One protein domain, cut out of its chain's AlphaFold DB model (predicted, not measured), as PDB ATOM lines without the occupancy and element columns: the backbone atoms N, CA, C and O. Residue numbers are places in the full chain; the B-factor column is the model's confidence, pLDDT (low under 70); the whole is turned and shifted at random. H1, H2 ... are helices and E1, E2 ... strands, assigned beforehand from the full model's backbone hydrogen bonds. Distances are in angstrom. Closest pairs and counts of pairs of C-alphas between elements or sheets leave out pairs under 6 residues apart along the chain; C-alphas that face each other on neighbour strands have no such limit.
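What this domain is: This is residues 22 to 99 of the 100 residues of an uncharacterized protein of Marinobacter sp (UniProt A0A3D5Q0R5). A long helix, H1, runs through an open, flat frame, with the strand hairpin E1 E2 to one side near its last residues and a shorter helix, H2, slanting back on the other side towards its first turns. The printed part has 78 residues, in the order H1, E1, E2, H2, with an antiparallel sheet E1 - E2. It is of mixed class and loose, radius of gyration of the C-alphas 14.9 A, spanning 40 by 36 by 15 A.

How they stand to each other: Start at H1, residues 22 to 45; its C-alpha 43 is 7.2 A from C-alpha 50 of E1, residues 50 to 56, their closest pair. E1 and E2, residues 64 to 70, form a hairpin, with N 53 and O 67 within hydrogen-bond range at 2.9 A. H1 and E2 are near each other, with 9 pairs of C-alphas within 10 A. H2, residues 85 to 98, is close to but not clearly touching H1: their closest C-alphas, Ala 27 and Leu 98, are 6.4 A apart. They run opposite ways at 37 degrees, only just a steep tilt. In H1 and H2 every O i to N i+4 pair is within hydrogen-bond range.

Where its parts are: Find C-alpha 22 at (-28.367, -5.646, -25.784); H1 runs 34.7 A from there. E1 measures 20.0 A, E2 19.7 A and H2 20.2 A, ending at C-alpha 98 (-27.732, -9.519, -37.943).

The domain as a whole: The printed part has no cut, and the E2 to H2 link is long. Residues 32 to 37 and 81 to 93 stand free. Look for pLDDT under 70 at, among others, residues 22 to 28, 60 to 63 and 97 to 99.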
ATOM      1  N   GLU A  22     -29.795  -5.985 -25.673       66.69
ATOM      2  CA  GLU A  22     -28.367  -5.646 -25.784       66.69
ATOM      3  C   GLU A  22     -27.784  -6.117 -27.117       66.69
ATOM      4  O   GLU A  22     -27.095  -5.347 -27.793       66.69
ATOM      5  N   GLY A  23     -28.128  -7.335 -27.550       66.19
ATOM      6  CA  GLY A  23     -27.776  -7.834 -28.882       66.19
ATOM      7  C   GLY A  23     -28.302  -6.923 -29.998       66.19
ATOM      8  O   GLY A  23     -27.557  -6.554 -30.910       66.19
ATOM      9  N   LEU A  24     -29.553  -6.461 -29.872       65.50
ATOM     10  CA  LEU A  24     -30.166  -5.513 -30.809       65.50
ATOM     11  C   LEU A  24     -29.464  -4.144 -30.817       65.50
ATOM     12  O   LEU A  24     -29.245  -3.564 -31.885       65.50
ATOM     13  N   ALA A  25     -29.109  -3.618 -29.642       65.94
ATOM     14  CA  ALA A  25     -28.412  -2.339 -29.528       65.94
ATOM     15  C   ALA A  25     -27.016  -2.393 -30.172       65.94
ATOM     16  O   ALA A  25     -26.670  -1.495 -30.942       65.94
ATOM     17  N   ASN A  26     -26.255  -3.466 -29.933       69.31
ATOM     18  CA  ASN A  26     -24.934  -3.666 -30.536       69.31
ATOM     19  C   ASN A  26     -25.011  -3.823 -32.060       69.31
ATOM     20  O   ASN A  26     -24.253  -3.179 -32.782       69.31
ATOM     21  N   ALA A  27     -25.963  -4.618 -32.554       68.19
ATOM     22  CA  ALA A  27     -26.223  -4.772 -33.984       68.19
ATOM     23  C   ALA A  27     -26.541  -3.429 -34.662       68.19
ATOM     24  O   ALA A  27     -25.994  -3.107 -35.719       68.19
ATOM     25  N   THR A  28     -27.388  -2.616 -34.026       68.62
ATOM     26  CA  THR A  28     -27.770  -1.289 -34.533       68.62
ATOM     27  C   THR A  28     -26.584  -0.319 -34.521       68.62
ATOM     28  O   THR A  28     -26.396   0.438 -35.474       68.62
ATOM     29  N   ALA A  29     -25.763  -0.344 -33.468       70.88
ATOM     30  CA  ALA A  29     -24.571   0.496 -33.365       70.88
ATOM     31  C   ALA A  29     -23.532   0.151 -34.442       70.88
ATOM     32  O   ALA A  29     -22.994   1.053 -35.085       70.88
ATOM     33  N   GLU A  30     -23.299  -1.138 -34.693       72.81
ATOM     34  CA  GLU A  30     -22.369  -1.577 -35.735       72.81
ATOM     35  C   GLU A  30     -22.880  -1.215 -37.137       72.81
ATOM     36  O   GLU A  30     -22.111  -0.740 -37.973       72.81
ATOM     37  N   GLN A  31     -24.189  -1.326 -37.391       69.62
ATOM     38  CA  GLN A  31     -24.782  -0.837 -38.640       69.62
ATOM     39  C   GLN A  31     -24.606   0.676 -38.817       69.62
ATOM     40  O   GLN A  31     -24.231   1.123 -39.900       69.62
ATOM     41  N   ALA A  32     -24.841   1.467 -37.765       73.94
ATOM     42  CA  ALA A  32     -24.642   2.914 -37.815       73.94
ATOM     43  C   ALA A  32     -23.179   3.271 -38.124       73.94
ATOM     44  O   ALA A  32     -22.925   4.150 -38.951       73.94
ATOM     45  N   ARG A  33     -22.229   2.542 -37.525       76.19
ATOM     46  CA  ARG A  33     -20.794   2.687 -37.792       76.19
ATOM     47  C   ARG A  33     -20.456   2.385 -39.254       76.19
ATOM     48  O   ARG A  33     -19.796   3.193 -39.897       76.19
ATOM     49  N   LEU A  34     -20.956   1.275 -39.801       75.81
ATOM     50  CA  LEU A  34     -20.723   0.895 -41.202       75.81
ATOM     51  C   LEU A  34     -21.294   1.921 -42.190       75.81
ATOM     52  O   LEU A  34     -20.638   2.259 -43.175       75.81
ATOM     53  N   VAL A  35     -22.495   2.447 -41.926       77.12
ATOM     54  CA  VAL A  35     -23.091   3.510 -42.751       77.12
ATOM     55  C   VAL A  35     -22.240   4.779 -42.689       77.12
ATOM     56  O   VAL A  35     -21.998   5.405 -43.721       77.12
ATOM     57  N   GLN A  36     -21.749   5.149 -41.504       77.62
ATOM     58  CA  GLN A  36     -20.887   6.315 -41.337       77.62
ATOM     59  C   GLN A  36     -19.552   6.158 -42.083       77.62
ATOM     60  O   GLN A  36     -19.152   7.079 -42.798       77.62
ATOM     61  N   ASP A  37     -18.911   4.990 -41.995       82.12
ATOM     62  CA  ASP A  37     -17.677   4.686 -42.731       82.12
ATOM     63  C   ASP A  37     -17.895   4.755 -44.253       82.12
ATOM     64  O   ASP A  37     -17.073   5.325 -44.976       82.12
ATOM     65  N   GLN A  38     -19.026   4.251 -44.760       81.25
ATOM     66  CA  GLN A  38     -19.371   4.358 -46.182       81.25
ATOM     67  C   GLN A  38     -19.584   5.810 -46.627       81.25
ATOM     68  O   GLN A  38     -19.111   6.196 -47.699       81.25
ATOM     69  N   ILE A  39     -20.264   6.623 -45.812       85.00
ATOM     70  CA  ILE A  39     -20.475   8.051 -46.089       85.00
ATOM     71  C   ILE A  39     -19.133   8.786 -46.153       85.00
ATOM     72  O   ILE A  39     -18.913   9.542 -47.101       85.00
ATOM     73  N   HIS A  40     -18.234   8.549 -45.191       85.88
ATOM     74  CA  HIS A  40     -16.895   9.145 -45.197       85.88
ATOM     75  C   HIS A  40     -16.105   8.718 -46.433       85.88
ATOM     76  O   HIS A  40     -15.620   9.568 -47.167       85.88
ATOM     77  N   THR A  41     -16.085   7.420 -46.740       86.88
ATOM     78  CA  THR A  41     -15.376   6.885 -47.912       86.88
ATOM     79  C   THR A  41     -15.890   7.507 -49.219       86.88
ATOM     80  O   THR A  41     -15.107   7.835 -50.111       86.88
ATOM     81  N   PHE A  42     -17.208   7.689 -49.356       87.31
ATOM     82  CA  PHE A  42     -17.790   8.343 -50.530       87.31
ATOM     83  C   PHE A  42     -17.442   9.833 -50.593       87.31
ATOM     84  O   PHE A  42     -17.154  10.350 -51.674       87.31
ATOM     85  N   ALA A  43     -17.482  10.525 -49.453       89.50
ATOM     86  CA  ALA A  43     -17.128  11.936 -49.365       89.50
ATOM     87  C   ALA A  43     -15.648  12.166 -49.709       89.50
ATOM     88  O   ALA A  43     -15.356  13.057 -50.500       89.50
ATOM     89  N   ASP A  44     -14.746  11.319 -49.210       92.12
ATOM     90  CA  ASP A  44     -13.307  11.372 -49.494       92.12
ATOM     91  C   ASP A  44     -13.003  11.103 -50.977       92.12
ATOM     92  O   ASP A  44     -12.122  11.722 -51.576       92.12
ATOM     93  N   ALA A  45     -13.783  10.221 -51.611       92.69
ATOM     94  CA  ALA A  45     -13.694   9.963 -53.044       92.69
ATOM     95  C   ALA A  45     -14.265  11.099 -53.911       92.69
ATOM     96  O   ALA A  45     -14.018  11.132 -55.121       92.69
ATOM     97  N   CYS A  46     -15.055  12.009 -53.338       93.88
ATOM     98  CA  CYS A  46     -15.700  13.093 -54.063       93.88
ATOM     99  C   CYS A  46     -14.774  14.312 -54.152       93.88
ATOM    100  O   CYS A  46     -14.601  15.052 -53.190       93.88
ATOM    101  N   ILE A  47     -14.217  14.565 -55.339       95.12
ATOM    102  CA  ILE A  47     -13.346  15.730 -55.591       95.12
ATOM    103  C   ILE A  47     -14.116  16.946 -56.120       95.12
ATOM    104  O   ILE A  47     -13.584  18.052 -56.178       95.12
ATOM    105  N   GLY A  48     -15.374  16.740 -56.513       92.44
ATOM    106  CA  GLY A  48     -16.282  17.786 -56.964       92.44
ATOM    107  C   GLY A  48     -17.203  18.322 -55.864       92.44
ATOM    108  O   GLY A  48     -16.912  18.292 -54.672       92.44
ATOM    109  N   LYS A  49     -18.374  18.816 -56.274       93.88
ATOM    110  CA  LYS A  49     -19.431  19.239 -55.354       93.88
ATOM    111  C   LYS A  49     -20.194  18.017 -54.846       93.88
ATOM    112  O   LYS A  49     -20.851  17.332 -55.634       93.88
ATOM    113  N   LEU A  50     -20.161  17.816 -53.533       91.75
ATOM    114  CA  LEU A  50     -20.998  16.854 -52.827       91.75
ATOM    115  C   LEU A  50     -22.368  17.472 -52.501       91.75
ATOM    116  O   LEU A  50     -22.459  18.591 -51.996       91.75
ATOM    117  N   SER A  51     -23.437  16.735 -52.781       92.69
ATOM    118  CA  SER A  51     -24.811  17.052 -52.396       92.69
ATOM    119  C   SER A  51     -25.392  15.870 -51.633       92.69
ATOM    120  O   SER A  51     -25.380  14.747 -52.135       92.69
ATOM    121  N   VAL A  52     -25.915  16.126 -50.436       88.44
ATOM    122  CA  VAL A  52     -26.545  15.115 -49.583       88.44
ATOM    123  C   VAL A  52     -27.991  15.520 -49.352       88.44
ATOM    124  O   VAL A  52     -28.275  16.653 -48.971       88.44
ATOM    125  N   THR A  53     -28.917  14.606 -49.614       87.44
ATOM    126  CA  THR A  53     -30.343  14.769 -49.322       87.44
ATOM    127  C   THR A  53     -30.776  13.651 -48.394       87.44
ATOM    128  O   THR A  53     -30.469  12.490 -48.654       87.44
ATOM    129  N   VAL A  54     -31.484  14.000 -47.323       83.38
ATOM    130  CA  VAL A  54     -32.031  13.038 -46.366       83.38
ATOM    131  C   VAL A  54     -33.542  13.165 -46.374       83.38
ATOM    132  O   VAL A  54     -34.078  14.248 -46.144       83.38
ATOM    133  N   GLU A  55     -34.223  12.059 -46.640       86.56
ATOM    134  CA  GLU A  55     -35.678  11.969 -46.616       86.56
ATOM    135  C   GLU A  55     -36.117  11.071 -45.459       86.56
ATOM    136  O   GLU A  55     -35.630   9.951 -45.314       86.56
ATOM    137  N   VAL A  56     -37.052  11.553 -44.639       84.31
ATOM    138  CA  VAL A  56     -37.707  10.743 -43.606       84.31
ATOM    139  C   VAL A  56     -38.899  10.038 -44.240       84.31
ATOM    140  O   VAL A  56     -39.848  10.689 -44.666       84.31
ATOM    141  N   THR A  57     -38.871   8.706 -44.298       78.06
ATOM    142  CA  THR A  57     -39.868   7.930 -45.064       78.06
ATOM    143  C   THR A  57     -41.125   7.582 -44.263       78.06
ATOM    144  O   THR A  57     -42.107   7.095 -44.823       78.06
ATOM    145  N   GLY A  58     -41.072   7.733 -42.935       74.56
ATOM    146  CA  GLY A  58     -42.118   7.271 -42.018       74.56
ATOM    147  C   GLY A  58     -42.224   5.744 -41.876       74.56
ATOM    148  O   GLY A  58     -43.086   5.268 -41.139       74.56
ATOM    149  N   LYS A  59     -41.364   4.958 -42.540       74.50
ATOM    150  CA  LYS A  59     -41.328   3.493 -42.420       74.50
ATOM    151  C   LYS A  59     -40.416   3.079 -41.271       74.50
ATOM    152  O   LYS A  59     -39.278   3.525 -41.199       74.50
ATOM    153  N   ARG A  60     -40.881   2.168 -40.412       64.31
ATOM    154  CA  ARG A  60     -40.103   1.672 -39.261       64.31
ATOM    155  C   ARG A  60     -38.782   1.009 -39.668       64.31
ATOM    156  O   ARG A  60     -37.799   1.124 -38.957       64.31
ATOM    157  N   GLU A  61     -38.794   0.319 -40.798       62.28
ATOM    158  CA  GLU A  61     -37.700  -0.529 -41.287       62.28
ATOM    159  C   GLU A  61     -36.615   0.295 -41.994       62.28
ATOM    160  O   GLU A  61     -35.431  -0.014 -41.912       62.28
ATOM    161  N   ASN A  62     -37.023   1.390 -42.648       69.00
ATOM    162  CA  ASN A  62     -36.155   2.263 -43.439       69.00
ATOM    163  C   ASN A  62     -36.487   3.724 -43.102       69.00
ATOM    164  O   ASN A  62     -36.987   4.446 -43.967       69.00
ATOM    165  N   PRO A  63     -36.282   4.180 -41.853       67.31
ATOM    166  CA  PRO A  63     -36.826   5.452 -41.373       67.31
ATOM    167  C   PRO A  63     -36.263   6.666 -42.109       67.31
ATOM    168  O   PRO A  63     -36.931   7.697 -42.197       67.31
ATOM    169  N   THR A  64     -35.062   6.530 -42.674       77.44
ATOM    170  CA  THR A  64     -34.424   7.564 -43.484       77.44
ATOM    171  C   THR A  64     -33.839   6.977 -44.761       77.44
ATOM    172  O   THR A  64     -33.334   5.854 -44.766       77.44
ATOM    173  N   VAL A  65     -33.904   7.745 -45.842       81.00
ATOM    174  CA  VAL A  65     -33.205   7.474 -47.100       81.00
ATOM    175  C   VAL A  65     -32.218   8.602 -47.331       81.00
ATOM    176  O   VAL A  65     -32.587   9.775 -47.322       81.00
ATOM    177  N   TRP A  66     -30.958   8.238 -47.534       83.50
ATOM    178  CA  TRP A  66     -29.873   9.173 -47.793       83.50
ATOM    179  C   TRP A  66     -29.489   9.070 -49.262       83.50
ATOM    180  O   TRP A  66     -29.127   8.003 -49.748       83.50
ATOM    181  N   THR A  67     -29.573  10.186 -49.974       85.62
ATOM    182  CA  THR A  67     -29.123  10.300 -51.359       85.62
ATOM    183  C   THR A  67     -27.877  11.166 -51.390       85.62
ATOM    184  O   THR A  67     -27.933  12.350 -51.057       85.62
ATOM    185  N   MET A  68     -26.757  10.582 -51.809       87.75
ATOM    186  CA  MET A  68     -25.493  11.286 -51.998       87.75
ATOM    187  C   MET A  68     -25.206  11.421 -53.491       87.75
ATOM    188  O   MET A  68     -25.327  10.462 -54.251       87.75
ATOM    189  N   GLN A  69     -24.838  12.621 -53.922       89.75
ATOM    190  CA  GLN A  69     -24.455  12.910 -55.299       89.75
ATOM    191  C   GLN A  69     -23.140  13.664 -55.300       89.75
ATOM    192  O   GLN A  69     -22.994  14.660 -54.596       89.75
ATOM    193  N   CYS A  70     -22.209  13.216 -56.129       93.19
ATOM    194  CA  CYS A  70     -20.960  13.913 -56.355       93.19
ATOM    195  C   CYS A  70     -20.863  14.329 -57.822       93.19
ATOM    196  O   CYS A  70     -21.142  13.527 -58.716       93.19
ATOM    197  N   SER A  71     -20.471  15.578 -58.085       94.06
ATOM    198  CA  SER A  71     -20.304  16.049 -59.464       94.06
ATOM    199  C   SER A  71     -19.079  15.450 -60.160       94.06
ATOM    200  O   SER A  71     -19.066  15.376 -61.387       94.06
ATOM    201  N   GLU A  72     -18.061  15.043 -59.396       93.56
ATOM    202  CA  GLU A  72     -16.810  14.482 -59.910       93.56
ATOM    203  C   GLU A  72     -16.143  13.567 -58.875       93.56
ATOM    204  O   GLU A  72     -15.845  13.992 -57.763       93.56
ATOM    205  N   MET A  73     -15.895  12.311 -59.251       92.88
ATOM    206  CA  MET A  73     -15.301  11.296 -58.377       92.88
ATOM    207  C   MET A  73     -13.831  11.068 -58.728       92.88
ATOM    208  O   MET A  73     -13.499  10.914 -59.908       92.88
ATOM    209  N   ASN A  74     -12.976  10.935 -57.714       91.69
ATOM    210  CA  ASN A  74     -11.639  10.385 -57.876       91.69
ATOM    211  C   ASN A  74     -11.742   8.882 -58.174       91.69
ATOM    212  O   ASN A  74     -11.998   8.071 -57.287       91.69
ATOM    213  N   LYS A  75     -11.535   8.504 -59.438       87.56
ATOM    214  CA  LYS A  75     -11.626   7.105 -59.889       87.56
ATOM    215  C   LYS A  75     -10.484   6.220 -59.394       87.56
ATOM    216  O   LYS A  75     -10.599   5.005 -59.479       87.56
ATOM    217  N   GLU A  76      -9.407   6.818 -58.898       89.56
ATOM    218  CA  GLU A  76      -8.282   6.100 -58.294       89.56
ATOM    219  C   GLU A  76      -8.528   5.812 -56.804       89.56
ATOM    220  O   GLU A  76      -7.736   5.121 -56.168       89.56
ATOM    221  N   HIS A  77      -9.625   6.327 -56.233       89.94
ATOM    222  CA  HIS A  77      -9.980   6.086 -54.842       89.94
ATOM    223  C   HIS A  77     -10.322   4.608 -54.595       89.94
ATOM    224  O   HIS A  77     -10.976   3.957 -55.415       89.94
ATOM    225  N   SER A  78      -9.953   4.103 -53.417       84.12
ATOM    226  CA  SER A  78     -10.126   2.699 -53.014       84.12
ATOM    227  C   SER A  78     -11.577   2.210 -53.052       84.12
ATOM    228  O   SER A  78     -11.807   1.020 -53.229       84.12
ATOM    229  N   ILE A  79     -12.557   3.118 -52.976       82.56
ATOM    230  CA  ILE A  79     -13.994   2.805 -53.105       82.56
ATOM    231  C   ILE A  79     -14.366   2.157 -54.450       82.56
ATOM    232  O   ILE A  79     -15.373   1.458 -54.535       82.56
ATOM    233  N   PHE A  80     -13.577   2.396 -55.504       82.00
ATOM    234  CA  PHE A  80     -13.752   1.768 -56.819       82.00
ATOM    235  C   PHE A  80     -12.874   0.525 -57.006       82.00
ATOM    236  O   PHE A  80     -12.947  -0.128 -58.050       82.00
ATOM    237  N   GLY A  81     -12.046   0.197 -56.013       79.56
ATOM    238  CA  GLY A  81     -11.312  -1.057 -55.971       79.56
ATOM    239  C   GLY A  81     -12.267  -2.245 -55.867       79.56
ATOM    240  O   GLY A  81     -13.368  -2.141 -55.325       79.56
ATOM    241  N   GLN A  82     -11.847  -3.395 -56.393       77.00
ATOM    242  CA  GLN A  82     -12.542  -4.644 -56.094       77.00
ATOM    243  C   GLN A  82     -12.395  -4.950 -54.603       77.00
ATOM    244  O   GLN A  82     -11.301  -4.838 -54.053       77.00
ATOM    245  N   MET A  83     -13.497  -5.354 -53.972       78.88
ATOM    246  CA  MET A  83     -13.457  -5.903 -52.619       78.88
ATOM    247  C   MET A  83     -12.581  -7.154 -52.601       78.88
ATOM    248  O   MET A  83     -12.659  -7.978 -53.520       78.88
ATOM    249  N   SER A  84     -11.766  -7.295 -51.562       81.75
ATOM    250  CA  SER A  84     -11.000  -8.520 -51.351       81.75
ATOM    251  C   SER A  84     -11.925  -9.678 -50.951       81.75
ATOM    252  O   SER A  84     -13.061  -9.470 -50.516       81.75
ATOM    253  N   GLU A  85     -11.450 -10.921 -51.074       83.44
ATOM    254  CA  GLU A  85     -12.188 -12.079 -50.546       83.44
ATOM    255  C   GLU A  85     -12.418 -11.966 -49.029       83.44
ATOM    256  O   GLU A  85     -13.485 -12.343 -48.548       83.44
ATOM    257  N   GLU A  86     -11.468 -11.386 -48.291       79.12
ATOM    258  CA  GLU A  86     -11.594 -11.141 -46.850       79.12
ATOM    259  C   GLU A  86     -12.725 -10.148 -46.540       79.12
ATOM    260  O   GLU A  86     -13.554 -10.422 -45.670       79.12
ATOM    261  N   ASP A  87     -12.838  -9.055 -47.304       74.19
ATOM    262  CA  ASP A  87     -13.935  -8.086 -47.159       74.19
ATOM    263  C   ASP A  87     -15.299  -8.747 -47.403       74.19
ATOM    264  O   ASP A  87     -16.269  -8.513 -46.674       74.19
ATOM    265  N   VAL A  88     -15.379  -9.611 -48.420       78.62
ATOM    266  CA  VAL A  88     -16.607 -10.339 -48.763       78.62
ATOM    267  C   VAL A  88     -17.003 -11.317 -47.656       78.62
ATOM    268  O   VAL A  88     -18.186 -11.391 -47.302       78.62
ATOM    269  N   GLU A  89     -16.054 -12.063 -47.090       80.62
ATOM    270  CA  GLU A  89     -16.341 -12.978 -45.981       80.62
ATOM    271  C   GLU A  89     -16.744 -12.226 -44.708       80.62
ATOM    272  O   GLU A  89     -17.708 -12.625 -44.046       80.62
ATOM    273  N   GLN A  90     -16.113 -11.088 -44.412       73.88
ATOM    274  CA  GLN A  90     -16.494 -10.245 -43.277       73.88
ATOM    275  C   GLN A  90     -17.930  -9.714 -43.424       73.88
ATOM    276  O   GLN A  90     -18.712  -9.758 -42.471       73.88
ATOM    277  N   ILE A  91     -18.327  -9.293 -44.631       72.38
ATOM    278  CA  ILE A  91     -19.709  -8.875 -44.917       72.38
ATOM    279  C   ILE A  91     -20.686 -10.033 -44.700       72.38
ATOM    280  O   ILE A  91     -21.731  -9.843 -44.075       72.38
ATOM    281  N   LYS A  92     -20.361 -11.245 -45.169       73.50
ATOM    282  CA  LYS A  92     -21.214 -12.429 -44.960       73.50
ATOM    283  C   LYS A  92     -21.390 -12.751 -43.479       73.50
ATOM    284  O   LYS A  92     -22.503 -13.094 -43.073       73.50
ATOM    285  N   VAL A  93     -20.324 -12.656 -42.683       75.69
ATOM    286  CA  VAL A  93     -20.387 -12.850 -41.226       75.69
ATOM    287  C   VAL A  93     -21.310 -11.808 -40.602       75.69
ATOM    288  O   VAL A  93     -22.270 -12.189 -39.935       75.69
ATOM    289  N   ASN A  94     -21.106 -10.526 -40.910       66.62
ATOM    290  CA  ASN A  94     -21.927  -9.440 -40.372       66.62
ATOM    291  C   ASN A  94     -23.412  -9.616 -40.729       66.62
ATOM    292  O   ASN A  94     -24.276  -9.491 -39.864       66.62
ATOM    293  N   VAL A  95     -23.730  -9.983 -41.977       64.44
ATOM    294  CA  VAL A  95     -25.115 -10.250 -42.403       64.44
ATOM    295  C   VAL A  95     -25.730 -11.409 -41.619       64.44
ATOM    296  O   VAL A  95     -26.883 -11.302 -41.204       64.44
ATOM    297  N   ARG A  96     -24.989 -12.501 -41.386       71.31
ATOM    298  CA  ARG A  96     -25.484 -13.648 -40.603       71.31
ATOM    299  C   ARG A  96     -25.740 -13.274 -39.148       71.31
ATOM    300  O   ARG A  96     -26.794 -13.627 -38.637       71.31
ATOM    301  N   THR A  97     -24.825 -12.541 -38.515       62.75
ATOM    302  CA  THR A  97     -24.975 -12.077 -37.126       62.75
ATOM    303  C   THR A  97     -26.194 -11.170 -36.949       62.75
ATOM    304  O   THR A  97     -26.820 -11.195 -35.901       62.75
ATOM    305  N   LEU A  98     -26.564 -10.404 -37.977       53.03
ATOM    306  CA  LEU A  98     -27.732  -9.519 -37.943       53.03
ATOM    307  C   LEU A  98     -29.080 -10.235 -38.168       53.03
ATOM    308  O   LEU A  98     -30.121  -9.628 -37.930       53.03
ATOM    309  N   HIS A  99     -29.079 -11.479 -38.662       49.72
ATOM    310  CA  HIS A  99     -30.292 -12.265 -38.962       49.72
ATOM    311  C   HIS A  99     -30.480 -13.484 -38.037       49.72
ATOM    312  O   HIS A  99     -31.371 -14.300 -38.286       49.72
TER     313      HIS A  99